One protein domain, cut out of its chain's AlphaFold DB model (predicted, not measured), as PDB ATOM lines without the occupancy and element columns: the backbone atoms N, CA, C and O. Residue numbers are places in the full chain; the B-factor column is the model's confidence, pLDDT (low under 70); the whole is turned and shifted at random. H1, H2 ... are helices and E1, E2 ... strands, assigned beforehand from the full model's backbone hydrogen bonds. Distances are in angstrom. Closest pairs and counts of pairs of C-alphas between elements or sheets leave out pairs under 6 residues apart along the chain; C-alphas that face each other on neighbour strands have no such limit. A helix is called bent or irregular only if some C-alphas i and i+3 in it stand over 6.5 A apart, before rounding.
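This is residues 3 to 182 of the 262 residues of an uncharacterized protein of Archangium sp. Cb G35 (UniProt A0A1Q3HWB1). A strongly twisted sheet of seven strands curls round one long helix, H1, with H5 packed beside H1 and the longest helix, H3, over strands E3 and E6 on the same face of the sheet as H1. The small helix H2 and the long link of residues 42 to 60 lie toward one end of the long axis, and the small helix H4 lies at the other end, on the opposite face from H1 and H3. The printed part has 180 residues, with five named helices and seven named strands in the order H1 E1 H2 E2 E3 H3 E4 E5 E6 H4 E7 H5; the class is mixed, helices and strands. The sheet is branched and mixed: E3 and E6 are parallel, the other neighbour pairs antiparallel. The whole is compact, with a radius of gyration of the C-alphas of 17.7 A, but elongated in outline, spanning 54 by 30 by 27 A.

H1, residues 3 to 22, begins with C-alpha 3 at (2.201, 29.868, -5.589) and is 28.6 A long from first to last C-alpha. E1 is residues 28 to 30, H2 residues 35 to 41 and E2 residues 61 to 63. E3, residues 68 to 74, is 19.8 A long. H3, residues 77 to 97, is 30.7 A long and ends with C-alpha 97 at (-30.945, 44.951, -0.470). E4, residues 111 to 116, is 16.9 A long; E5, residues 125 to 133, 25.3 A; E6, residues 136 to 144, 26.2 A. H4 is residues 151 to 157 and E7 residues 160 to 162. H5, residues 165 to 182, is 24.2 A long and ends with C-alpha 182 at (-7.705, 29.339, -22.068). H5 is irregular, with C-alphas 170 and 173 7.7 A apart, and has a kink of 53 degrees near residue 172.

H1 is on the sheet, which curls round it; its closest C-alphas to E3 are those of His 12 and Ile 72, 6.3 A apart. H1 and H5 touch, closest at the C-alphas of Ala 10 and Gly 176, 5.1 A, and run the same way at a steep tilt of 35.0 degrees, only just past shallow. E1 and E2 are antiparallel, with N 29 and O 62 at 2.9 A. E2 and E3 form a hairpin, with N 61 and O 70 at 3.0 A. On the other side of E3 from E2 lies E6, parallel to E3, with N 137 and O 71 at 2.8 A. E4, E5 and E6 make a meander, each strand the antiparallel neighbour of the one before, with N 114 and O 127 at 2.8 A and N 126 and O 142 at 2.8 A. E6 and E7 are antiparallel, with N 143 and O 161 at 2.9 A; E7 and E3 lie on one side of E6, E5 on the other side. H3 lies over E3 and E6 at a height over the sheet of 8.8 A; the C-alphas of Lys 73 and Gly 79 are the closest of E3 and H3, 5.1 A apart. H2 only grazes the sheet, and only just touches residues 94 to 97 of H3, with 3 pairs of C-alphas within 8 A, the closest being Leu 35 and Leu 94, 6.6 A. H4 is on the sheet and runs across the strands, at 63 degrees to E5 on the local plane. Every O i to N i+4 pair is within hydrogen-bond range in H1, H2 and H4, against 16 of 17 in H3 and 12 of 14 in H5.

The two C-alphas farthest apart are those of Ser 48 and Glu 149, 55.6 A. The printed part has no cut. The links H2 to E2, 19 residues, and H3 to E4, 13 residues, are long; in the latter, residues 105 to 106 pair in parallel with residues 68 to 69 of E3. The mean pLDDT of the printed part is 89.5, and residues 3 to 4 and 119 to 121 are under 70.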
ATOM      1  N   TRP A   3       2.736  30.957  -4.752       57.56
ATOM      2  CA  TRP A   3       2.201  29.868  -5.589       57.56
ATOM      3  C   TRP A   3       0.760  29.458  -5.256       57.56
ATOM      4  O   TRP A   3       0.003  29.097  -6.151       57.56
ATOM      5  N   GLU A   4       0.379  29.565  -3.986       63.56
ATOM      6  CA  GLU A   4      -0.936  29.191  -3.440       63.56
ATOM      7  C   GLU A   4      -2.001  30.127  -4.017       63.56
ATOM      8  O   GLU A   4      -3.048  29.710  -4.504       63.56
ATOM      9  N   PHE A   5      -1.620  31.402  -4.115       71.50
ATOM     10  CA  PHE A   5      -2.355  32.459  -4.787       71.50
ATOM     11  C   PHE A   5      -2.527  32.199  -6.292       71.50
ATOM     12  O   PHE A   5      -3.606  32.433  -6.826       71.50
ATOM     13  N   PHE A   6      -1.508  31.679  -6.993       78.25
ATOM     14  CA  PHE A   6      -1.636  31.375  -8.426       78.25
ATOM     15  C   PHE A   6      -2.626  30.238  -8.693       78.25
ATOM     16  O   PHE A   6      -3.489  30.387  -9.556       78.25
ATOM     17  N   LEU A   7      -2.527  29.126  -7.959       86.38
ATOM     18  CA  LEU A   7      -3.438  27.991  -8.138       86.38
ATOM     19  C   LEU A   7      -4.854  28.294  -7.644       86.38
ATOM     20  O   LEU A   7      -5.816  27.857  -8.278       86.38
ATOM     21  N   GLY A   8      -4.985  29.075  -6.570       90.44
ATOM     22  CA  GLY A   8      -6.274  29.567  -6.097       90.44
ATOM     23  C   GLY A   8      -6.952  30.459  -7.131       90.44
ATOM     24  O   GLY A   8      -8.047  30.146  -7.587       90.44
ATOM     25  N   ASN A   9      -6.270  31.499  -7.612       88.81
ATOM     26  CA  ASN A   9      -6.833  32.382  -8.638       88.81
ATOM     27  C   ASN A   9      -7.169  31.638  -9.932       88.81
ATOM     28  O   ASN A   9      -8.206  31.898 -10.540       88.81
ATOM     29  N   ALA A  10      -6.319  30.690 -10.343       88.00
ATOM     30  CA  ALA A  10      -6.582  29.846 -11.502       88.00
ATOM     31  C   ALA A  10      -7.858  29.008 -11.309       88.00
ATOM     32  O   ALA A  10      -8.690  28.950 -12.214       88.00
ATOM     33  N   ALA A  11      -8.044  28.407 -10.130       92.94
ATOM     34  CA  ALA A  11      -9.249  27.648  -9.818       92.94
ATOM     35  C   ALA A  11     -10.497  28.534  -9.834       92.94
ATOM     36  O   ALA A  11     -11.440  28.218 -10.555       92.94
ATOM     37  N   HIS A  12     -10.485  29.662  -9.116       94.00
ATOM     38  CA  HIS A  12     -11.628  30.579  -9.051       94.00
ATOM     39  C   HIS A  12     -12.016  31.060 -10.448       94.00
ATOM     40  O   HIS A  12     -13.168  30.926 -10.855       94.00
ATOM     41  N   ARG A  13     -11.036  31.531 -11.231       89.38
ATOM     42  CA  ARG A  13     -11.277  32.026 -12.588       89.38
ATOM     43  C   ARG A  13     -11.858  30.946 -13.496       89.38
ATOM     44  O   ARG A  13     -12.815  31.214 -14.220       89.38
ATOM     45  N   LEU A  14     -11.296  29.738 -13.472       87.62
ATOM     46  CA  LEU A  14     -11.757  28.650 -14.331       87.62
ATOM     47  C   LEU A  14     -13.149  28.151 -13.931       87.62
ATOM     48  O   LEU A  14     -14.005  27.983 -14.794       87.62
ATOM     49  N   ILE A  15     -13.394  27.944 -12.640       91.75
ATOM     50  CA  ILE A  15     -14.680  27.465 -12.123       91.75
ATOM     51  C   ILE A  15     -15.783  28.487 -12.415       91.75
ATOM     52  O   ILE A  15     -16.829  28.118 -12.953       91.75
ATOM     53  N   ALA A  16     -15.536  29.770 -12.148       91.50
ATOM     54  CA  ALA A  16     -16.468  30.852 -12.450       91.50
ATOM     55  C   ALA A  16     -16.781  30.936 -13.955       91.50
ATOM     56  O   ALA A  16     -17.947  30.960 -14.359       91.50
ATOM     57  N   TYR A  17     -15.748  30.868 -14.798       87.25
ATOM     58  CA  TYR A  17     -15.909  30.816 -16.250       87.25
ATOM     59  C   TYR A  17     -16.759  29.612 -16.696       87.25
ATOM     60  O   TYR A  17     -17.708  29.764 -17.470       87.25
ATOM     61  N   MET A  18     -16.475  28.414 -16.172       84.12
ATOM     62  CA  MET A  18     -17.224  27.195 -16.493       84.12
ATOM     63  C   MET A  18     -18.680  27.266 -16.026       84.12
ATOM     64  O   MET A  18     -19.565  26.753 -16.714       84.12
ATOM     65  N   TYR A  19     -18.957  27.941 -14.908       88.06
ATOM     66  CA  TYR A  19     -20.328  28.220 -14.498       88.06
ATOM     67  C   TYR A  19     -21.068  29.037 -15.562       88.06
ATOM     68  O   TYR A  19     -22.179  28.668 -15.933       88.06
ATOM     69  N   GLY A  20     -20.452  30.102 -16.088       85.56
ATOM     70  CA  GLY A  20     -21.033  30.925 -17.156       85.56
ATOM     71  C   GLY A  20     -21.320  30.155 -18.434       85.56
ATOM     72  O   GLY A  20     -22.413  30.255 -18.985       85.56
ATOM     73  N   VAL A  21     -20.363  29.335 -18.873       82.62
ATOM     74  CA  VAL A  21     -20.526  28.473 -20.056       82.62
ATOM     75  C   VAL A  21     -21.716  27.523 -19.893       82.62
ATOM     76  O   VAL A  21     -22.476  27.328 -20.840       82.62
ATOM     77  N   ASN A  22     -21.920  26.978 -18.692       81.38
ATOM     78  CA  ASN A  22     -23.046  26.091 -18.384       81.38
ATOM     79  C   ASN A  22     -24.380  26.836 -18.195       81.38
ATOM     80  O   ASN A  22     -25.442  26.210 -18.175       81.38
ATOM     81  N   HIS A  23     -24.343  28.164 -18.074       82.75
ATOM     82  CA  HIS A  23     -25.503  29.015 -17.825       82.75
ATOM     83  C   HIS A  23     -25.541  30.208 -18.795       82.75
ATOM     84  O   HIS A  23     -25.596  31.358 -18.364       82.75
ATOM     85  N   PRO A  24     -25.582  29.961 -20.118       82.19
ATOM     86  CA  PRO A  24     -25.389  30.997 -21.139       82.19
ATOM     87  C   PRO A  24     -26.488  32.068 -21.168       82.19
ATOM     88  O   PRO A  24     -26.316  33.132 -21.754       82.19
ATOM     89  N   GLN A  25     -27.644  31.774 -20.572       82.75
ATOM     90  CA  GLN A  25     -28.780  32.691 -20.477       82.75
ATOM     91  C   GLN A  25     -28.846  33.438 -19.137       82.75
ATOM     92  O   GLN A  25     -29.760  34.248 -18.940       82.75
ATOM     93  N   SER A  26     -27.957  33.115 -18.198       82.88
ATOM     94  CA  SER A  26     -27.877  33.775 -16.901       82.88
ATOM     95  C   SER A  26     -26.996  35.015 -16.988       82.88
ATOM     96  O   SER A  26     -25.955  35.016 -17.639       82.88
ATOM     97  N   GLU A  27     -27.403  36.070 -16.290       87.56
ATOM     98  CA  GLU A  27     -26.508  37.179 -15.979       87.56
ATOM     99  C   GLU A  27     -25.672  36.766 -14.769       87.56
ATOM    100  O   GLU A  27     -26.193  36.659 -13.655       87.56
ATOM    101  N   VAL A  28     -24.396  36.462 -15.010       88.12
ATOM    102  CA  VAL A  28     -23.477  35.989 -13.975       88.12
ATOM    103  C   VAL A  28     -22.365  37.004 -13.758       88.12
ATOM    104  O   VAL A  28     -21.770  37.516 -14.707       88.12
ATOM    105  N   HIS A  29     -22.075  37.288 -12.494       88.25
ATOM    106  CA  HIS A  29     -20.978  38.146 -12.081       88.25
ATOM    107  C   HIS A  29     -19.928  37.335 -11.321       88.25
ATOM    108  O   HIS A  29     -20.280  36.541 -10.449       88.25
ATOM    109  N   TYR A  30     -18.653  37.566 -11.641       86.62
ATOM    110  CA  TYR A  30     -17.501  36.883 -11.033       86.62
ATOM    111  C   TYR A  30     -16.565  37.899 -10.402       86.62
ATOM    112  O   TYR A  30     -16.245  38.851 -11.119       86.62
ATOM    113  N   ASN A  31     -16.135  37.692  -9.146       80.88
ATOM    114  CA  ASN A  31     -15.042  38.305  -8.337       80.88
ATOM    115  C   ASN A  31     -14.730  39.819  -8.482       80.88
ATOM    116  O   ASN A  31     -13.842  40.353  -7.821       80.88
ATOM    117  N   THR A  32     -15.417  40.536  -9.359       76.38
ATOM    118  CA  THR A  32     -15.074  41.859  -9.901       76.38
ATOM    119  C   THR A  32     -16.236  42.828  -9.757       76.38
ATOM    120  O   THR A  32     -16.033  44.037  -9.840       76.38
ATOM    121  N   LYS A  33     -17.451  42.311  -9.541       88.94
ATOM    122  CA  LYS A  33     -18.642  43.110  -9.267       88.94
ATOM    123  C   LYS A  33     -18.938  43.062  -7.790       88.94
ATOM    124  O   LYS A  33     -18.996  41.991  -7.193       88.94
ATOM    125  N   THR A  34     -19.098  44.245  -7.226       94.25
ATOM    126  CA  THR A  34     -19.452  44.389  -5.828       94.25
ATOM    127  C   THR A  34     -20.940  44.113  -5.622       94.25
ATOM    128  O   THR A  34     -21.721  44.197  -6.574       94.25
ATOM    129  N   LEU A  35     -21.372  43.826  -4.391       94.69
ATOM    130  CA  LEU A  35     -22.798  43.686  -4.081       94.69
ATOM    131  C   LEU A  35     -23.584  44.942  -4.470       94.69
ATOM    132  O   LEU A  35     -24.701  44.829  -4.978       94.69
ATOM    133  N   PHE A  36     -22.993  46.130  -4.300       94.81
ATOM    134  CA  PHE A  36     -23.600  47.377  -4.758       94.81
ATOM    135  C   PHE A  36     -23.869  47.356  -6.268       94.81
ATOM    136  O   PHE A  36     -25.000  47.596  -6.695       94.81
ATOM    137  N   ASP A  37     -22.857  47.013  -7.069       93.81
ATOM    138  CA  ASP A  37     -22.972  46.915  -8.527       93.81
ATOM    139  C   ASP A  37     -24.007  45.858  -8.946       93.81
ATOM    140  O   ASP A  37     -24.810  46.112  -9.846       93.81
ATOM    141  N   ILE A  38     -24.017  44.695  -8.287       93.31
ATOM    142  CA  ILE A  38     -24.951  43.594  -8.566       93.31
ATOM    143  C   ILE A  38     -26.397  44.052  -8.332       93.31
ATOM    144  O   ILE A  38     -27.254  43.889  -9.203       93.31
ATOM    145  N   VAL A  39     -26.678  44.678  -7.183       94.62
ATOM    146  CA  VAL A  39     -28.029  45.161  -6.849       94.62
ATOM    147  C   VAL A  39     -28.455  46.297  -7.778       94.62
ATOM    148  O   VAL A  39     -29.579  46.278  -8.292       94.62
ATOM    149  N   GLN A  40     -27.571  47.273  -8.007       93.75
ATOM    150  CA  GLN A  40     -27.876  48.468  -8.787       93.75
ATOM    151  C   GLN A  40     -28.094  48.143 -10.269       93.75
ATOM    152  O   GLN A  40     -29.109  48.536 -10.846       93.75
ATOM    153  N   ARG A  41     -27.160  47.420 -10.898       87.88
ATOM    154  CA  ARG A  41     -27.210  47.133 -12.341       87.88
ATOM    155  C   ARG A  41     -28.263  46.088 -12.674       87.88
ATOM    156  O   ARG A  41     -29.012  46.284 -13.628       87.88
ATOM    157  N   GLY A  42     -28.389  45.056 -11.837       86.50
ATOM    158  CA  GLY A  42     -29.424  44.033 -11.978       86.50
ATOM    159  C   GLY A  42     -30.836  44.534 -11.651       86.50
ATOM    160  O   GLY A  42     -31.800  43.784 -11.806       86.50
ATOM    161  N   LYS A  43     -30.986  45.786 -11.181       90.81
ATOM    162  CA  LYS A  43     -32.264  46.377 -10.737       90.81
ATOM    163  C   LYS A  43     -33.002  45.450  -9.763       90.81
ATOM    164  O   LYS A  43     -34.205  45.198  -9.889       90.81
ATOM    165  N   LEU A  44     -32.250  44.898  -8.811       92.25
ATOM    166  CA  LEU A  44     -32.721  43.829  -7.928       92.25
ATOM    167  C   LEU A  44     -33.415  44.352  -6.677       92.25
ATOM    168  O   LEU A  44     -34.185  43.612  -6.066       92.25
ATOM    169  N   GLY A  45     -33.171  45.612  -6.324       94.88
ATOM    170  CA  GLY A  45     -33.760  46.287  -5.179       94.88
ATOM    171  C   GLY A  45     -33.073  47.617  -4.904       94.88
ATOM    172  O   GLY A  45     -32.748  48.350  -5.836       94.88
ATOM    173  N   ASP A  46     -32.882  47.922  -3.627       95.56
ATOM    174  CA  ASP A  46     -32.343  49.191  -3.156       95.56
ATOM    175  C   ASP A  46     -30.921  48.999  -2.595       95.56
ATOM    176  O   ASP A  46     -30.761  48.484  -1.482       95.56
ATOM    177  N   PRO A  47     -29.875  49.424  -3.332       94.62
ATOM    178  CA  PRO A  47     -28.493  49.268  -2.891       94.62
ATOM    179  C   PRO A  47     -28.152  50.128  -1.664       94.62
ATOM    180  O   PRO A  47     -27.150  49.861  -1.004       94.62
ATOM    181  N   SER A  48     -28.970  51.130  -1.307       95.44
ATOM    182  CA  SER A  48     -28.755  51.935  -0.097       95.44
ATOM    183  C   SER A  48     -28.964  51.136   1.196       95.44
ATOM    184  O   SER A  48     -28.443  51.522   2.242       95.44
ATOM    185  N   ARG A  49     -29.657  49.989   1.109       96.31
ATOM    186  CA  ARG A  49     -29.891  49.055   2.222       96.31
ATOM    187  C   ARG A  49     -28.678  48.175   2.546       96.31
ATOM    188  O   ARG A  49     -28.699  47.494   3.571       96.31
ATOM    189  N   LEU A  50     -27.640  48.190   1.707       96.38
ATOM    190  CA  LEU A  50     -26.335  47.609   2.032       96.38
ATOM    191  C   LEU A  50     -25.600  48.514   3.029       96.38
ATOM    192  O   LEU A  50     -25.513  49.734   2.823       96.38
ATOM    193  N   LEU A  51     -25.024  47.912   4.072       95.69
ATOM    194  CA  LEU A  51     -24.135  48.605   5.008       95.69
ATOM    195  C   LEU A  51     -22.849  49.038   4.299       95.69
ATOM    196  O   LEU A  51     -22.474  48.480   3.271       95.69
ATOM    197  N   GLU A  52     -22.151  50.023   4.862       89.56
ATOM    198  CA  GLU A  52     -20.959  50.621   4.249       89.56
ATOM    199  C   GLU A  52     -19.899  49.574   3.865       89.56
ATOM    200  O   GLU A  52     -19.466  49.540   2.716       89.56
ATOM    201  N   GLY A  53     -19.574  48.646   4.772       89.25
ATOM    202  CA  GLY A  53     -18.633  47.553   4.494       89.25
ATOM    203  C   GLY A  53     -19.172  46.468   3.554       89.25
ATOM    204  O   GLY A  53     -18.388  45.745   2.947       89.25
ATOM    205  N   GLU A  54     -20.493  46.354   3.393       94.62
ATOM    206  CA  GLU A  54     -21.111  45.334   2.538       94.62
ATOM    207  C   GLU A  54     -21.126  45.731   1.060       94.62
ATOM    208  O   GLU A  54     -21.239  44.881   0.183       94.62
ATOM    209  N   ARG A  55     -21.023  47.026   0.759       93.81
ATOM    210  CA  ARG A  55     -21.131  47.528  -0.616       93.81
ATOM    211  C   ARG A  55     -20.004  47.062  -1.512       93.81
ATOM    212  O   ARG A  55     -20.253  46.884  -2.697       93.81
ATOM    213  N   GLU A  56     -18.817  46.855  -0.944       93.44
ATOM    214  CA  GLU A  56     -17.584  46.489  -1.652       93.44
ATOM    215  C   GLU A  56     -17.326  44.981  -1.704       93.44
ATOM    216  O   GLU A  56     -16.386  44.533  -2.359       93.44
ATOM    217  N   LEU A  57     -18.172  44.200  -1.038       93.25
ATOM    218  CA  LEU A  57     -18.126  42.746  -1.024       93.25
ATOM    219  C   LEU A  57     -18.299  42.158  -2.419       93.25
ATOM    220  O   LEU A  57     -19.120  42.641  -3.198       93.25
ATOM    221  N   ARG A  58     -17.532  41.111  -2.731       95.12
ATOM    222  CA  ARG A  58     -17.477  40.492  -4.060       95.12
ATOM    223  C   ARG A  58     -17.598  38.980  -3.901       95.12
ATOM    224  O   ARG A  58     -16.583  38.359  -3.596       95.12
ATOM    225  N   PRO A  59     -18.796  38.407  -4.093       95.31
ATOM    226  CA  PRO A  59     -18.925  36.961  -4.090       95.31
ATOM    227  C   PRO A  59     -18.161  36.357  -5.270       95.31
ATOM    228  O   PRO A  59     -17.973  37.024  -6.300       95.31
ATOM    229  N   ASP A  60     -17.757  35.095  -5.143       96.31
ATOM    230  CA  ASP A  60     -17.023  34.433  -6.223       96.31
ATOM    231  C   ASP A  60     -17.910  34.244  -7.468       96.31
ATOM    232  O   ASP A  60     -17.511  34.532  -8.601       96.31
ATOM    233  N   ILE A  61     -19.156  33.805  -7.274       96.31
ATOM    234  CA  ILE A  61     -20.155  33.712  -8.342       96.31
ATOM    235  C   ILE A  61     -21.498  34.228  -7.831       96.31
ATOM    236  O   ILE A  61     -22.059  33.694  -6.876       96.31
ATOM    237  N   ALA A  62     -22.073  35.203  -8.533       96.00
ATOM    238  CA  ALA A  62     -23.466  35.607  -8.363       96.00
ATOM    239  C   ALA A  62     -24.226  35.452  -9.686       96.00
ATOM    240  O   ALA A  62     -23.979  36.193 -10.638       96.00
ATOM    241  N   ASP A  63     -25.167  34.507  -9.743       94.62
ATOM    242  CA  ASP A  63     -26.127  34.371 -10.842       94.62
ATOM    243  C   ASP A  63     -27.397  35.139 -10.487       94.62
ATOM    244  O   ASP A  63     -28.200  34.709  -9.655       94.62
ATOM    245  N   VAL A  64     -27.592  36.281 -11.135       92.31
ATOM    246  CA  VAL A  64     -28.711  37.185 -10.868       92.31
ATOM    247  C   VAL A  64     -30.041  36.604 -11.338       92.31
ATOM    248  O   VAL A  64     -31.077  36.788 -10.693       92.31
ATOM    249  N   ARG A  65     -30.033  35.864 -12.451       90.94
ATOM    250  CA  ARG A  65     -31.250  35.303 -13.044       90.94
ATOM    251  C   ARG A  65     -31.786  34.151 -12.205       90.94
ATOM    252  O   ARG A  65     -32.992  34.081 -11.957       90.94
ATOM    253  N   ARG A  66     -30.901  33.246 -11.781       92.94
ATOM    254  CA  ARG A  66     -31.237  32.108 -10.912       92.94
ATOM    255  C   ARG A  66     -31.302  32.493  -9.439       92.94
ATOM    256  O   ARG A  66     -31.916  31.772  -8.662       92.94
ATOM    257  N   ARG A  67     -30.728  33.644  -9.077       94.69
ATOM    258  CA  ARG A  67     -30.560  34.124  -7.699       94.69
ATOM    259  C   ARG A  67     -29.740  33.150  -6.858       94.69
ATOM    260  O   ARG A  67     -30.077  32.855  -5.713       94.69
ATOM    261  N   HIS A  68     -28.680  32.621  -7.458       96.56
ATOM    262  CA  HIS A  68     -27.738  31.734  -6.789       96.56
ATOM    263  C   HIS A  68     -26.460  32.496  -6.464       96.56
ATOM    264  O   HIS A  68     -25.973  33.278  -7.281       96.56
ATOM    265  N   LEU A  69     -25.916  32.230  -5.283       97.25
ATOM    266  CA  LEU A  69     -24.601  32.691  -4.864       97.25
ATOM    267  C   LEU A  69     -23.711  31.483  -4.589       97.25
ATOM    268  O   LEU A  69     -24.190  30.489  -4.033       97.25
ATOM    269  N   PHE A  70     -22.441  31.576  -4.978       98.00
ATOM    270  CA  PHE A  70     -21.422  30.604  -4.617       98.00
ATOM    271  C   PHE A  70     -20.126  31.276  -4.167       98.00
ATOM    272  O   PHE A  70     -19.703  32.253  -4.778       98.00
ATOM    273  N   GLU A  71     -19.479  30.656  -3.184       98.19
ATOM    274  CA  GLU A  71     -18.084  30.846  -2.801       98.19
ATOM    275  C   GLU A  71     -17.269  29.613  -3.177       98.19
ATOM    276  O   GLU A  71     -17.714  28.475  -3.006       98.19
ATOM    277  N   ILE A  72     -16.069  29.839  -3.698       97.88
ATOM    278  CA  ILE A  72     -15.147  28.817  -4.175       97.88
ATOM    279  C   ILE A  72     -14.026  28.693  -3.144       97.88
ATOM    280  O   ILE A  72     -13.356  29.663  -2.803       97.88
ATOM    281  N   LYS A  73     -13.812  27.491  -2.609       97.25
ATOM    282  CA  LYS A  73     -12.829  27.254  -1.543       97.25
ATOM    283  C   LYS A  73     -12.018  25.986  -1.798       97.25
ATOM    284  O   LYS A  73     -12.502  25.071  -2.465       97.25
ATOM    285  N   PRO A  74     -10.789  25.879  -1.266       96.38
ATOM    286  CA  PRO A  74     -10.059  24.620  -1.292       96.38
ATOM    287  C   PRO A  74     -10.857  23.482  -0.639       96.38
ATOM    288  O   PRO A  74     -11.614  23.686   0.315       96.38
ATOM    289  N   TRP A  75     -10.671  22.264  -1.140       96.25
ATOM    290  CA  TRP A  75     -11.344  21.061  -0.654       96.25
ATOM    291  C   TRP A  75     -10.695  20.526   0.623       96.25
ATOM    292  O   TRP A  75     -10.014  19.503   0.636       96.25
ATOM    293  N   ASN A  76     -10.920  21.236   1.721       95.25
ATOM    294  CA  ASN A  76     -10.566  20.830   3.074       95.25
ATOM    295  C   ASN A  76     -11.590  21.389   4.081       95.25
ATOM    296  O   ASN A  76     -12.466  22.175   3.720       95.25
ATOM    297  N   GLU A  77     -11.499  20.964   5.340       97.31
ATOM    298  CA  GLU A  77     -12.456  21.359   6.384       97.31
ATOM    299  C   GLU A  77     -12.449  22.874   6.642       97.31
ATOM    300  O   GLU A  77     -13.508  23.484   6.757       97.31
ATOM    301  N   GLN A  78     -11.268  23.504   6.657       96.88
ATOM    302  CA  GLN A  78     -11.155  24.954   6.844       96.88
ATOM    303  C   GLN A  78     -11.861  25.715   5.714       96.88
ATOM    304  O   GLN A  78     -12.673  26.593   5.976       96.88
ATOM    305  N   GLY A  79     -11.625  25.321   4.461       96.31
ATOM    306  CA  GLY A  79     -12.271  25.913   3.296       96.31
ATOM    307  C   GLY A  79     -13.789  25.740   3.312       96.31
ATOM    308  O   GLY A  79     -14.506  26.650   2.906       96.31
ATOM    309  N   LEU A  80     -14.300  24.616   3.826       97.88
ATOM    310  CA  LEU A  80     -15.739  24.423   4.013       97.88
ATOM    311  C   LEU A  80     -16.306  25.398   5.054       97.88
ATOM    312  O   LEU A  80     -17.339  26.025   4.815       97.88
ATOM    313  N   GLN A  81     -15.631  25.547   6.195       98.19
ATOM    314  CA  GLN A  81     -16.048  26.454   7.265       98.19
ATOM    315  C   GLN A  81     -16.014  27.918   6.815       98.19
ATOM    316  O   GLN A  81     -17.004  28.631   7.000       98.19
ATOM    317  N   ASP A  82     -14.928  28.336   6.166       97.75
ATOM    318  CA  ASP A  82     -14.767  29.687   5.621       97.75
ATOM    319  C   ASP A  82     -15.838  29.976   4.564       97.75
ATOM    320  O   ASP A  82     -16.533  30.988   4.635       97.75
ATOM    321  N   GLY A  83     -16.043  29.042   3.626       97.88
ATOM    322  CA  GLY A  83     -17.078  29.149   2.600       97.88
ATOM    323  C   GLY A  83     -18.475  29.295   3.196       97.88
ATOM    324  O   GLY A  83     -19.235  30.163   2.776       97.88
ATOM    325  N   ARG A  84     -18.814  28.508   4.222       98.44
ATOM    326  CA  ARG A  84     -20.118  28.593   4.895       98.44
ATOM    327  C   ARG A  84     -20.348  29.963   5.534       98.44
ATOM    328  O   ARG A  84     -21.449  30.511   5.437       98.44
ATOM    329  N   LEU A  85     -19.330  30.502   6.207       97.94
ATOM    330  CA  LEU A  85     -19.407  31.816   6.846       97.94
ATOM    331  C   LEU A  85     -19.571  32.929   5.808       97.94
ATOM    332  O   LEU A  85     -20.454  33.774   5.960       97.94
ATOM    333  N   GLU A  86     -18.775  32.896   4.741       97.69
ATOM    334  CA  GLU A  86     -18.830  33.894   3.674       97.69
ATOM    335  C   GLU A  86     -20.151  33.845   2.902       97.69
ATOM    336  O   GLU A  86     -20.794  34.880   2.742       97.69
ATOM    337  N   VAL A  87     -20.633  32.659   2.513       98.12
ATOM    338  CA  VAL A  87     -21.937  32.502   1.842       98.12
ATOM    339  C   VAL A  87     -23.055  33.088   2.690       98.12
ATOM    340  O   VAL A  87     -23.877  33.850   2.182       98.12
ATOM    341  N   ARG A  88     -23.091  32.765   3.989       98.00
ATOM    342  CA  ARG A  88     -24.104  33.313   4.896       98.00
ATOM    343  C   ARG A  88     -24.029  34.836   4.942       98.00
ATOM    344  O   ARG A  88     -25.052  35.498   4.803       98.00
ATOM    345  N   PHE A  89     -22.825  35.378   5.094       96.69
ATOM    346  CA  PHE A  89     -22.600  36.816   5.158       96.69
ATOM    347  C   PHE A  89     -23.034  37.533   3.870       96.69
ATOM    348  O   PHE A  89     -23.776  38.516   3.933       96.69
ATOM    349  N   TYR A  90     -22.658  37.012   2.699       97.12
ATOM    350  CA  TYR A  90     -23.067  37.584   1.418       97.12
ATOM    351  C   TYR A  90     -24.575  37.479   1.186       97.12
ATOM    352  O   TYR A  90     -25.182  38.444   0.724       97.12
ATOM    353  N   LEU A  91     -25.199  36.343   1.515       97.56
ATOM    354  CA  LEU A  91     -26.645  36.172   1.376       97.56
ATOM    355  C   LEU A  91     -27.416  37.111   2.307       97.56
ATOM    356  O   LEU A  91     -28.385  37.719   1.859       97.56
ATOM    357  N   ASP A  92     -26.986  37.271   3.559       97.19
ATOM    358  CA  ASP A  92     -27.617  38.183   4.518       97.19
ATOM    359  C   ASP A  92     -27.534  39.644   4.036       97.19
ATOM    360  O   ASP A  92     -28.530  40.374   4.088       97.19
ATOM    361  N   ALA A  93     -26.375  40.068   3.522       96.94
ATOM    362  CA  ALA A  93     -26.181  41.402   2.956       96.94
ATOM    363  C   ALA A  93     -27.025  41.616   1.688       96.94
ATOM    364  O   ALA A  93     -27.813  42.562   1.600       96.94
ATOM    365  N   LEU A  94     -26.915  40.709   0.714       95.19
ATOM    366  CA  LEU A  94     -27.606  40.810  -0.570       95.19
ATOM    367  C   LEU A  94     -29.128  40.769  -0.386       95.19
ATOM    368  O   LEU A  94     -29.840  41.618  -0.923       95.19
ATOM    369  N   ASN A  95     -29.639  39.851   0.438       97.06
ATOM    370  CA  ASN A  95     -31.076  39.707   0.672       97.06
ATOM    371  C   ASN A  95     -31.695  40.872   1.445       97.06
ATOM    372  O   ASN A  95     -32.901  41.105   1.340       97.06
ATOM    373  N   ARG A  96     -30.887  41.647   2.172       95.62
ATOM    374  CA  ARG A  96     -31.334  42.914   2.752       95.62
ATOM    375  C   ARG A  96     -31.604  43.969   1.684       95.62
ATOM    376  O   ARG A  96     -32.477  44.806   1.883       95.62
ATOM    377  N   ALA A  97     -30.872  43.938   0.575       95.62
ATOM    378  CA  ALA A  97     -30.945  44.951  -0.470       95.62
ATOM    379  C   ALA A  97     -31.937  44.617  -1.594       95.62
ATOM    380  O   ALA A  97     -32.480  45.530  -2.212       95.62
ATOM    381  N   VAL A  98     -32.226  43.341  -1.852       95.25
ATOM    382  CA  VAL A  98     -33.160  42.937  -2.920       95.25
ATOM    383  C   VAL A  98     -34.639  43.129  -2.549       95.25
ATOM    384  O   VAL A  98     -35.020  43.249  -1.383       95.25
ATOM    385  N   LEU A  99     -35.497  43.166  -3.572       91.25
ATOM    386  CA  LEU A  99     -36.952  43.218  -3.421       91.25
ATOM    387  C   LEU A  99     -37.499  41.939  -2.771       91.25
ATOM    388  O   LEU A  99     -37.005  40.832  -2.998       91.25
ATOM    389  N   VAL A 100     -38.598  42.086  -2.030       86.19
ATOM    390  CA  VAL A 100     -39.333  40.956  -1.442       86.19
ATOM    391  C   VAL A 100     -39.731  39.959  -2.538       86.19
ATOM    392  O   VAL A 100     -40.204  40.346  -3.607       86.19
ATOM    393  N   GLY A 101     -39.509  38.666  -2.284       86.06
ATOM    394  CA  GLY A 101     -39.763  37.590  -3.251       86.06
ATOM    395  C   GLY A 101     -38.657  37.390  -4.296       86.06
ATOM    396  O   GLY A 101     -38.786  36.519  -5.155       86.06
ATOM    397  N   ARG A 102     -37.561  38.159  -4.229       90.19
ATOM    398  CA  ARG A 102     -36.382  38.022  -5.102       90.19
ATOM    399  C   ARG A 102     -35.112  37.655  -4.334       90.19
ATOM    400  O   ARG A 102     -34.016  37.993  -4.773       90.19
ATOM    401  N   SER A 103     -35.261  36.967  -3.207       95.38
ATOM    402  CA  SER A 103     -34.130  36.539  -2.390       95.38
ATOM    403  C   SER A 103     -33.209  35.586  -3.150       95.38
ATOM    404  O   SER A 103     -33.662  34.709  -3.892       95.38
ATOM    405  N   PHE A 104     -31.916  35.774  -2.934       97.12
ATOM    406  CA  PHE A 104     -30.849  34.864  -3.291       97.12
ATOM    407  C   PHE A 104     -30.754  33.718  -2.294       97.12
ATOM    408  O   PHE A 104     -31.066  33.865  -1.109       97.12
ATOM    409  N   VAL A 105     -30.287  32.583  -2.797       98.06
ATOM    410  CA  VAL A 105     -29.981  31.379  -2.026       98.06
ATOM    411  C   VAL A 105     -28.593  30.867  -2.401       98.06
ATOM    412  O   VAL A 105     -28.061  31.200  -3.463       98.06
ATOM    413  N   GLY A 106     -28.005  30.042  -1.536       98.25
ATOM    414  CA  GLY A 106     -26.808  29.289  -1.892       98.25
ATOM    415  C   GLY A 106     -27.145  28.323  -3.023       98.25
ATOM    416  O   GLY A 106     -28.095  27.545  -2.910       98.25
ATOM    417  N   GLY A 107     -26.413  28.399  -4.130       96.12
ATOM    418  CA  GLY A 107     -26.679  27.519  -5.260       96.12
ATOM    419  C   GLY A 107     -26.295  26.065  -4.963       96.12
ATOM    420  O   GLY A 107     -25.501  25.780  -4.068       96.12
ATOM    421  N   THR A 108     -26.863  25.131  -5.719       93.31
ATOM    422  CA  THR A 108     -26.657  23.689  -5.538       93.31
ATOM    423  C   THR A 108     -26.215  23.021  -6.839       93.31
ATOM    424  O   THR A 108     -26.278  23.623  -7.912       93.31
ATOM    425  N   GLU A 109     -25.761  21.768  -6.736       87.06
ATOM    426  CA  GLU A 109     -25.518  20.862  -7.873       87.06
ATOM    427  C   GLU A 109     -24.489  21.342  -8.913       87.06
ATOM    428  O   GLU A 109     -24.398  20.788 -10.008       87.06
ATOM    429  N   PHE A 110     -23.652  22.325  -8.576       91.12
ATOM    430  CA  PHE A 110     -22.577  22.761  -9.454       91.12
ATOM    431  C   PHE A 110     -21.316  21.931  -9.207       91.12
ATOM    432  O   PHE A 110     -20.733  21.964  -8.124       91.12
ATOM    433  N   ARG A 111     -20.907  21.167 -10.219       92.38
ATOM    434  CA  ARG A 111     -19.724  20.302 -10.206       92.38
ATOM    435  C   ARG A 111     -19.098  20.223 -11.588       92.38
ATOM    436  O   ARG A 111     -19.777  20.468 -12.587       92.38
ATOM    437  N   GLY A 112     -17.835  19.835 -11.637       86.31
ATOM    438  CA  GLY A 112     -17.132  19.582 -12.882       86.31
ATOM    439  C   GLY A 112     -15.665  19.265 -12.656       86.31
ATOM    440  O   GLY A 112     -15.161  19.287 -11.534       86.31
ATOM    441  N   GLU A 113     -14.985  18.963 -13.751       88.62
ATOM    442  CA  GLU A 113     -13.543  18.786 -13.773       88.62
ATOM    443  C   GLU A 113     -12.971  19.273 -15.105       88.62
ATOM    444  O   GLU A 113     -13.660  19.286 -16.129       88.62
ATOM    445  N   VAL A 114     -11.713  19.709 -15.084       83.88
ATOM    446  CA  VAL A 114     -10.960  20.145 -16.263       83.88
ATOM    447  C   VAL A 114      -9.539  19.608 -16.170       83.88
ATOM    448  O   VAL A 114      -8.897  19.701 -15.123       83.88
ATOM    449  N   LEU A 115      -9.043  19.087 -17.291       84.38
ATOM    450  CA  LEU A 115      -7.653  18.686 -17.460       84.38
ATOM    451  C   LEU A 115      -6.848  19.806 -18.111       84.38
ATOM    452  O   LEU A 115      -7.311  20.459 -19.045       84.38
ATOM    453  N   ILE A 116      -5.645  20.039 -17.597       82.00
ATOM    454  CA  ILE A 116      -4.760  21.120 -18.012       82.00
ATOM    455  C   ILE A 116      -3.376  20.545 -18.288       82.00
ATOM    456  O   ILE A 116      -2.724  19.956 -17.422       82.00
ATOM    457  N   ARG A 117      -2.904  20.808 -19.503       81.25
ATOM    458  CA  ARG A 117      -1.514  20.662 -19.918       81.25
ATOM    459  C   ARG A 117      -0.937  22.042 -20.211       81.25
ATOM    460  O   ARG A 117      -1.610  22.912 -20.757       81.25
ATOM    461  N   PHE A 118       0.321  22.254 -19.849       75.19
ATOM    462  CA  PHE A 118       1.019  23.524 -20.040       75.19
ATOM    463  C   PHE A 118       2.451  23.278 -20.515       75.19
ATOM    464  O   PHE A 118       2.985  22.189 -20.335       75.19
ATOM    465  N   ALA A 119       3.085  24.291 -21.115       60.66
ATOM    466  CA  ALA A 119       4.329  24.177 -21.896       60.66
ATOM    467  C   ALA A 119       5.570  23.637 -21.142       60.66
ATOM    468  O   ALA A 119       6.627  23.464 -21.741       60.66
ATOM    469  N   ARG A 120       5.458  23.380 -19.832       67.62
ATOM    470  CA  ARG A 120       6.486  22.760 -18.976       67.62
ATOM    471  C   ARG A 120       5.927  21.689 -18.033       67.62
ATOM    472  O   ARG A 120       6.617  21.264 -17.113       67.62
ATOM    473  N   GLY A 121       4.666  21.313 -18.212       65.94
ATOM    474  CA  GLY A 121       4.000  20.326 -17.382       65.94
ATOM    475  C   GLY A 121       4.435  18.936 -17.801       65.94
ATOM    476  O   GLY A 121       4.117  18.492 -18.897       65.94
ATOM    477  N   GLU A 122       5.161  18.255 -16.925       74.81
ATOM    478  CA  GLU A 122       5.511  16.849 -17.139       74.81
ATOM    479  C   GLU A 122       4.301  15.922 -16.970       74.81
ATOM    480  O   GLU A 122       4.245  14.843 -17.556       74.81
ATOM    481  N   TYR A 123       3.329  16.363 -16.175       87.88
ATOM    482  CA  TYR A 123       2.111  15.643 -15.836       87.88
ATOM    483  C   TYR A 123       0.891  16.392 -16.354       87.88
ATOM    484  O   TYR A 123       0.942  17.598 -16.608       87.88
ATOM    485  N   ILE A 124      -0.226  15.680 -16.446       85.19
ATOM    486  CA  ILE A 124      -1.523  16.281 -16.742       85.19
ATOM    487  C   ILE A 124      -2.154  16.679 -15.424       85.19
ATOM    488  O   ILE A 124      -2.288  15.850 -14.526       85.19
ATOM    489  N   TRP A 125      -2.496  17.952 -15.291       89.56
ATOM    490  CA  TRP A 125      -3.092  18.489 -14.078       89.56
ATOM    491  C   TRP A 125      -4.603  18.435 -14.204       89.56
ATOM    492  O   TRP A 125      -5.144  18.591 -15.294       89.56
ATOM    493  N   ARG A 126      -5.286  18.224 -13.090       91.00
ATOM    494  CA  ARG A 126      -6.737  18.179 -13.015       91.00
ATOM    495  C   ARG A 126      -7.205  19.145 -11.945       91.00
ATOM    496  O   ARG A 126      -6.763  19.065 -10.803       91.00
ATOM    497  N   LEU A 127      -8.119  20.025 -12.324       91.94
ATOM    498  CA  LEU A 127      -8.960  20.755 -11.389       91.94
ATOM    499  C   LEU A 127     -10.300  20.044 -11.331       91.94
ATOM    500  O   LEU A 127     -10.950  19.903 -12.362       91.94
ATOM    501  N   GLU A 128     -10.729  19.637 -10.148       94.25
ATOM    502  CA  GLU A 128     -12.087  19.146  -9.922       94.25
ATOM    503  C   GLU A 128     -12.772  20.000  -8.865       94.25
ATOM    504  O   GLU A 128     -12.121  20.497  -7.941       94.25
ATOM    505  N   TRP A 129     -14.081  20.176  -9.009       96.00
ATOM    506  CA  TRP A 129     -14.885  20.929  -8.062       96.00
ATOM    507  C   TRP A 129     -16.283  20.347  -7.911       96.00
ATOM    508  O   TRP A 129     -16.844  19.751  -8.835       96.00
ATOM    509  N   GLN A 130     -16.873  20.570  -6.744       95.06
ATOM    510  CA  GLN A 130     -18.271  20.260  -6.485       95.06
ATOM    511  C   GLN A 130     -18.849  21.153  -5.393       95.06
ATOM    512  O   GLN A 130     -18.144  21.598  -4.491       95.06
ATOM    513  N   THR A 131     -20.158  21.365  -5.453       95.62
ATOM    514  CA  THR A 131     -20.908  22.000  -4.373       95.62
ATOM    515  C   THR A 131     -21.044  21.009  -3.219       95.62
ATOM    516  O   THR A 131     -21.679  19.969  -3.392       95.62
ATOM    517  N   THR A 132     -20.434  21.300  -2.072       95.56
ATOM    518  CA  THR A 132     -20.480  20.434  -0.877       95.56
ATOM    519  C   THR A 132     -21.549  20.869   0.119       95.56
ATOM    520  O   THR A 132     -22.144  20.024   0.783       95.56
ATOM    521  N   GLU A 133     -21.873  22.160   0.144       97.81
ATOM    522  CA  GLU A 133     -23.028  22.746   0.832       97.81
ATOM    523  C   GLU A 133     -23.678  23.805  -0.067       97.81
ATOM    524  O   GLU A 133     -23.004  24.317  -0.961       97.81
ATOM    525  N   PRO A 134     -24.960  24.171   0.129       98.31
ATOM    526  CA  PRO A 134     -25.583  25.246  -0.638       98.31
ATOM    527  C   PRO A 134     -24.738  26.526  -0.628       98.31
ATOM    528  O   PRO A 134     -24.525  27.141   0.413       98.31
ATOM    529  N   GLY A 135     -24.266  26.922  -1.807       97.94
ATOM    530  CA  GLY A 135     -23.390  28.069  -2.022       97.94
ATOM    531  C   GLY A 135     -21.900  27.822  -1.780       97.94
ATOM    532  O   GLY A 135     -21.116  28.706  -2.079       97.94
ATOM    533  N   VAL A 136     -21.461  26.653  -1.310       98.56
ATOM    534  CA  VAL A 136     -20.031  26.357  -1.118       98.56
ATOM    535  C   VAL A 136     -19.556  25.372  -2.176       98.56
ATOM    536  O   VAL A 136     -19.912  24.193  -2.158       98.56
ATOM    537  N   VAL A 137     -18.723  25.855  -3.095       98.25
ATOM    538  CA  VAL A 137     -18.023  25.046  -4.094       98.25
ATOM    539  C   VAL A 137     -16.628  24.751  -3.577       98.25
ATOM    540  O   VAL A 137     -15.820  25.658  -3.402       98.25
ATOM    541  N   GLN A 138     -16.316  23.477  -3.373       98.00
ATOM    542  CA  GLN A 138     -14.965  23.066  -3.025       98.00
ATOM    543  C   GLN A 138     -14.219  22.540  -4.237       98.00
ATOM    544  O   GLN A 138     -14.788  21.795  -5.036       98.00
ATOM    545  N   TYR A 139     -12.947  22.916  -4.360       96.69
ATOM    546  CA  TYR A 139     -12.075  22.476  -5.442       96.69
ATOM    547  C   TYR A 139     -10.788  21.842  -4.930       96.69
ATOM    548  O   TYR A 139     -10.253  22.220  -3.887       96.69
ATOM    549  N   ARG A 140     -10.237  20.915  -5.710       95.44
ATOM    550  CA  ARG A 140      -8.873  20.429  -5.505       95.44
ATOM    551  C   ARG A 140      -8.129  20.309  -6.817       95.44
ATOM    552  O   ARG A 140      -8.712  20.043  -7.869       95.44
ATOM    553  N   TRP A 141      -6.826  20.503  -6.710       93.75
ATOM    554  CA  TRP A 141      -5.893  20.241  -7.783       93.75
ATOM    555  C   TRP A 141      -5.245  18.878  -7.557       93.75
ATOM    556  O   TRP A 141      -4.725  18.605  -6.477       93.75
ATOM    557  N   THR A 142      -5.239  18.049  -8.592       94.94
ATOM    558  CA  THR A 142      -4.468  16.807  -8.647       94.94
ATOM    559  C   THR A 142      -3.654  16.765  -9.933       94.94
ATOM    560  O   THR A 142      -3.802  17.609 -10.820       94.94
ATOM    561  N   ARG A 143      -2.769  15.782 -10.056       93.88
ATOM    562  CA  ARG A 143      -2.073  15.494 -11.310       93.88
ATOM    563  C   ARG A 143      -2.066  14.007 -11.606       93.88
ATOM    564  O   ARG A 143      -2.284  13.187 -10.716       93.88
ATOM    565  N   SER A 144      -1.794  13.654 -12.853       92.38
ATOM    566  CA  SER A 144      -1.610  12.266 -13.247       92.38
ATOM    567  C   SER A 144      -0.439  11.639 -12.476       92.38
ATOM    568  O   SER A 144       0.587  12.282 -12.231       92.38
ATOM    569  N   GLN A 145      -0.593  10.377 -12.069       93.81
ATOM    570  CA  GLN A 145       0.440   9.641 -11.330       93.81
ATOM    571  C   GLN A 145       1.717   9.466 -12.164       93.81
ATOM    572  O   GLN A 145       2.828   9.596 -11.651       93.81
ATOM    573  N   GLN A 146       1.539   9.223 -13.460       92.25
ATOM    574  CA  GLN A 146       2.595   9.101 -14.458       92.25
ATOM    575  C   GLN A 146       2.381  10.095 -15.602       92.25
ATOM    576  O   GLN A 146       1.368  10.801 -15.656       92.25
ATOM    577  N   ARG A 147       3.347  10.165 -16.518       91.38
ATOM    578  CA  ARG A 147       3.221  10.965 -17.738       91.38
ATOM    579  C   ARG A 147       2.285  10.274 -18.725       91.38
ATOM    580  O   ARG A 147       2.260   9.049 -18.800       91.38
ATOM    581  N   PHE A 148       1.551  11.072 -19.487       81.94
ATOM    582  CA  PHE A 148       0.648  10.591 -20.527       81.94
ATOM    583  C   PHE A 148       0.788  11.451 -21.778       81.94
ATOM    584  O   PHE A 148       0.933  12.670 -21.685       81.94
ATOM    585  N   GLU A 149       0.680  10.816 -22.943       81.81
ATOM    586  CA  GLU A 149       0.762  11.482 -24.249       81.81
ATOM    587  C   GLU A 149      -0.436  12.405 -24.512       81.81
ATOM    588  O   GLU A 149      -0.290  13.430 -25.174       81.81
ATOM    589  N   SER A 150      -1.594  12.149 -23.891       78.50
ATOM    590  CA  SER A 150      -2.805  12.980 -24.005       78.50
ATOM    591  C   SER A 150      -3.606  13.057 -22.700       78.50
ATOM    592  O   SER A 150      -3.524  12.175 -21.841       78.50
ATOM    593  N   GLU A 151      -4.396  14.122 -22.557       79.88
ATOM    594  CA  GLU A 151      -5.377  14.345 -21.486       79.88
ATOM    595  C   GLU A 151      -6.357  13.177 -21.390       79.88
ATOM    596  O   GLU A 151      -6.645  12.699 -20.296       79.88
ATOM    597  N   ALA A 152      -6.773  12.656 -22.540       77.50
ATOM    598  CA  ALA A 152      -7.587  11.460 -22.680       77.50
ATOM    599  C   ALA A 152      -6.992  10.238 -22.000       77.50
ATOM    600  O   ALA A 152      -7.651   9.572 -21.209       77.50
ATOM    601  N   ALA A 153      -5.724   9.953 -22.303       78.75
ATOM    602  CA  ALA A 153      -5.047   8.786 -21.773       78.75
ATOM    603  C   ALA A 153      -4.914   8.884 -20.248       78.75
ATOM    604  O   ALA A 153      -5.127   7.892 -19.551       78.75
ATOM    605  N   ALA A 154      -4.638  10.081 -19.717       82.94
ATOM    606  CA  ALA A 154      -4.645  10.301 -18.271       82.94
ATOM    607  C   ALA A 154      -6.047  10.156 -17.662       82.94
ATOM    608  O   ALA A 154      -6.184   9.595 -16.575       82.94
ATOM    609  N   TYR A 155      -7.079  10.638 -18.361       79.69
ATOM    610  CA  TYR A 155      -8.466  10.531 -17.920       79.69
ATOM    611  C   TYR A 155      -8.928   9.086 -17.789       79.69
ATOM    612  O   TYR A 155      -9.387   8.682 -16.720       79.69
ATOM    613  N   GLU A 156      -8.744   8.304 -18.850       84.19
ATOM    614  CA  GLU A 156      -9.111   6.890 -18.894       84.19
ATOM    615  C   GLU A 156      -8.330   6.070 -17.864       84.19
ATOM    616  O   GLU A 156      -8.889   5.178 -17.228       84.19
ATOM    617  N   ALA A 157      -7.056   6.405 -17.634       89.12
ATOM    618  CA  ALA A 157      -6.264   5.754 -16.596       89.12
ATOM    619  C   ALA A 157      -6.798   6.031 -15.180       89.12
ATOM    620  O   ALA A 157      -6.656   5.183 -14.301       89.12
ATOM    621  N   GLY A 158      -7.396   7.203 -14.934       87.75
ATOM    622  CA  GLY A 158      -8.039   7.540 -13.658       87.75
ATOM    623  C   GLY A 158      -7.095   7.602 -12.449       87.75
ATOM    624  O   GLY A 158      -7.557   7.596 -11.308       87.75
ATOM    625  N   GLN A 159      -5.781   7.646 -12.684       93.38
ATOM    626  CA  GLN A 159      -4.739   7.611 -11.658       93.38
ATOM    627  C   GLN A 159      -4.280   9.026 -11.310       93.38
ATOM    628  O   GLN A 159      -3.355   9.570 -11.923       93.38
ATOM    629  N   TRP A 160      -4.935   9.614 -10.311       94.44
ATOM    630  CA  TRP A 160      -4.699  10.981  -9.857       94.44
ATOM    631  C   TRP A 160      -4.046  10.997  -8.480       94.44
ATOM    632  O   TRP A 160      -4.479  10.278  -7.582       94.44
ATOM    633  N   VAL A 161      -3.029  11.835  -8.314       96.69
ATOM    634  CA  VAL A 161      -2.327  12.035  -7.043       96.69
ATOM    635  C   VAL A 161      -2.345  13.507  -6.649       96.69
ATOM    636  O   VAL A 161      -2.404  14.389  -7.514       96.69
ATOM    637  N   ASP A 162      -2.291  13.760  -5.344       94.94
ATOM    638  CA  ASP A 162      -2.206  15.111  -4.801       94.94
ATOM    639  C   ASP A 162      -0.916  15.797  -5.257       94.94
ATOM    640  O   ASP A 162       0.140  15.171  -5.394       94.94
ATOM    641  N   ILE A 163      -1.010  17.100  -5.507       91.38
ATOM    642  CA  ILE A 163       0.137  17.903  -5.918       91.38
ATOM    643  C   ILE A 163       0.928  18.287  -4.675       91.38
ATOM    644  O   ILE A 163       0.395  18.842  -3.713       91.38
ATOM    645  N   THR A 164       2.225  18.019  -4.712       88.94
ATOM    646  CA  THR A 164       3.125  18.391  -3.623       88.94
ATOM    647  C   THR A 164       3.349  19.901  -3.588       88.94
ATOM    648  O   THR A 164       3.279  20.589  -4.608       88.94
ATOM    649  N   GLU A 165       3.713  20.438  -2.422       85.62
ATOM    650  CA  GLU A 165       4.029  21.863  -2.307       85.62
ATOM    651  C   GLU A 165       5.136  22.290  -3.280       85.62
ATOM    652  O   GLU A 165       5.027  23.327  -3.929       85.62
ATOM    653  N   GLN A 166       6.169  21.457  -3.444       86.31
ATOM    654  CA  GLN A 166       7.259  21.694  -4.389       86.31
ATOM    655  C   GLN A 166       6.750  21.853  -5.828       86.31
ATOM    656  O   GLN A 166       7.152  22.790  -6.520       86.31
ATOM    657  N   GLU A 167       5.841  20.983  -6.267       87.69
ATOM    658  CA  GLU A 167       5.235  21.065  -7.597       87.69
ATOM    659  C   GLU A 167       4.361  22.311  -7.742       87.69
ATOM    660  O   GLU A 167       4.428  22.978  -8.775       87.69
ATOM    661  N   MET A 168       3.611  22.693  -6.703       84.69
ATOM    662  CA  MET A 168       2.875  23.960  -6.704       84.69
ATOM    663  C   MET A 168       3.826  25.150  -6.871       84.69
ATOM    664  O   MET A 168       3.570  26.032  -7.694       84.69
ATOM    665  N   ARG A 169       4.963  25.158  -6.158       83.50
ATOM    666  CA  ARG A 169       5.979  26.218  -6.271       83.50
ATOM    667  C   ARG A 169       6.569  26.292  -7.678       83.50
ATOM    668  O   ARG A 169       6.762  27.386  -8.203       83.50
ATOM    669  N   GLN A 170       6.869  25.138  -8.267       84.19
ATOM    670  CA  GLN A 170       7.532  25.037  -9.564       84.19
ATOM    671  C   GLN A 170       6.595  25.375 -10.730       84.19
ATOM    672  O   GLN A 170       7.011  26.029 -11.690       84.19
ATOM    673  N   TYR A 171       5.338  24.937 -10.655       82.75
ATOM    674  CA  TYR A 171       4.422  24.941 -11.793       82.75
ATOM    675  C   TYR A 171       3.222  25.879 -11.647       82.75
ATOM    676  O   TYR A 171       2.604  26.204 -12.658       82.75
ATOM    677  N   GLY A 172       2.914  26.386 -10.449       77.44
ATOM    678  CA  GLY A 172       1.705  27.181 -10.196       77.44
ATOM    679  C   GLY A 172       1.554  28.402 -11.109       77.44
ATOM    680  O   GLY A 172       0.474  28.644 -11.644       77.44
ATOM    681  N   GLY A 173       2.646  29.126 -11.381       76.62
ATOM    682  CA  GLY A 173       2.628  30.251 -12.327       76.62
ATOM    683  C   GLY A 173       2.310  29.829 -13.769       76.62
ATOM    684  O   GLY A 173       1.580  30.530 -14.469       76.62
ATOM    685  N   TRP A 174       2.794  28.662 -14.202       78.94
ATOM    686  CA  TRP A 174       2.520  28.114 -15.535       78.94
ATOM    687  C   TRP A 174       1.075  27.638 -15.673       78.94
ATOM    688  O   TRP A 174       0.452  27.881 -16.705       78.94
ATOM    689  N   VAL A 175       0.524  27.013 -14.628       80.19
ATOM    690  CA  VAL A 175      -0.897  26.641 -14.570       80.19
ATOM    691  C   VAL A 175      -1.772  27.889 -14.647       80.19
ATOM    692  O   VAL A 175      -2.687  27.940 -15.465       80.19
ATOM    693  N   GLY A 176      -1.446  28.928 -13.870       77.94
ATOM    694  CA  GLY A 176      -2.146  30.212 -13.920       77.94
ATOM    695  C   GLY A 176      -2.148  30.822 -15.323       77.94
ATOM    696  O   GLY A 176      -3.204  31.172 -15.840       77.94
ATOM    697  N   GLN A 177      -0.991  30.868 -15.990       77.12
ATOM    698  CA  GLN A 177      -0.889  31.354 -17.372       77.12
ATOM    699  C   GLN A 177      -1.683  30.502 -18.373       77.12
ATOM    700  O   GLN A 177      -2.286  31.050 -19.296       77.12
ATOM    701  N   ALA A 178      -1.698  29.178 -18.207       77.19
ATOM    702  CA  ALA A 178      -2.465  28.288 -19.070       77.19
ATOM    703  C   ALA A 178      -3.976  28.512 -18.913       77.19
ATOM    704  O   ALA A 178      -4.684  28.629 -19.915       77.19
ATOM    705  N   VAL A 179      -4.457  28.651 -17.673       78.69
ATOM    706  CA  VAL A 179      -5.861  28.976 -17.382       78.69
ATOM    707  C   VAL A 179      -6.235  30.345 -17.944       78.69
ATOM    708  O   VAL A 179      -7.240  30.461 -18.642       78.69
ATOM    709  N   GLU A 180      -5.406  31.362 -17.718       78.94
ATOM    710  CA  GLU A 180      -5.586  32.697 -18.296       78.94
ATOM    711  C   GLU A 180      -5.673  32.648 -19.822       78.94
ATOM    712  O   GLU A 180      -6.593  33.202 -20.424       78.94
ATOM    713  N   GLY A 181      -4.739  31.954 -20.474       73.00
ATOM    714  CA  GLY A 181      -4.739  31.786 -21.923       73.00
ATOM    715  C   GLY A 181      -6.006  31.097 -22.435       73.00
ATOM    716  O   GLY A 181      -6.563  31.521 -23.450       73.00
ATOM    717  N   MET A 182      -6.486  30.072 -21.725       74.00
ATOM    718  CA  MET A 182      -7.705  29.339 -22.068       74.00
ATOM    719  C   MET A 182      -8.959  30.211 -21.928       74.00
ATOM    720  O   MET A 182      -9.750  30.284 -22.869       74.00
TER     721      MET A 182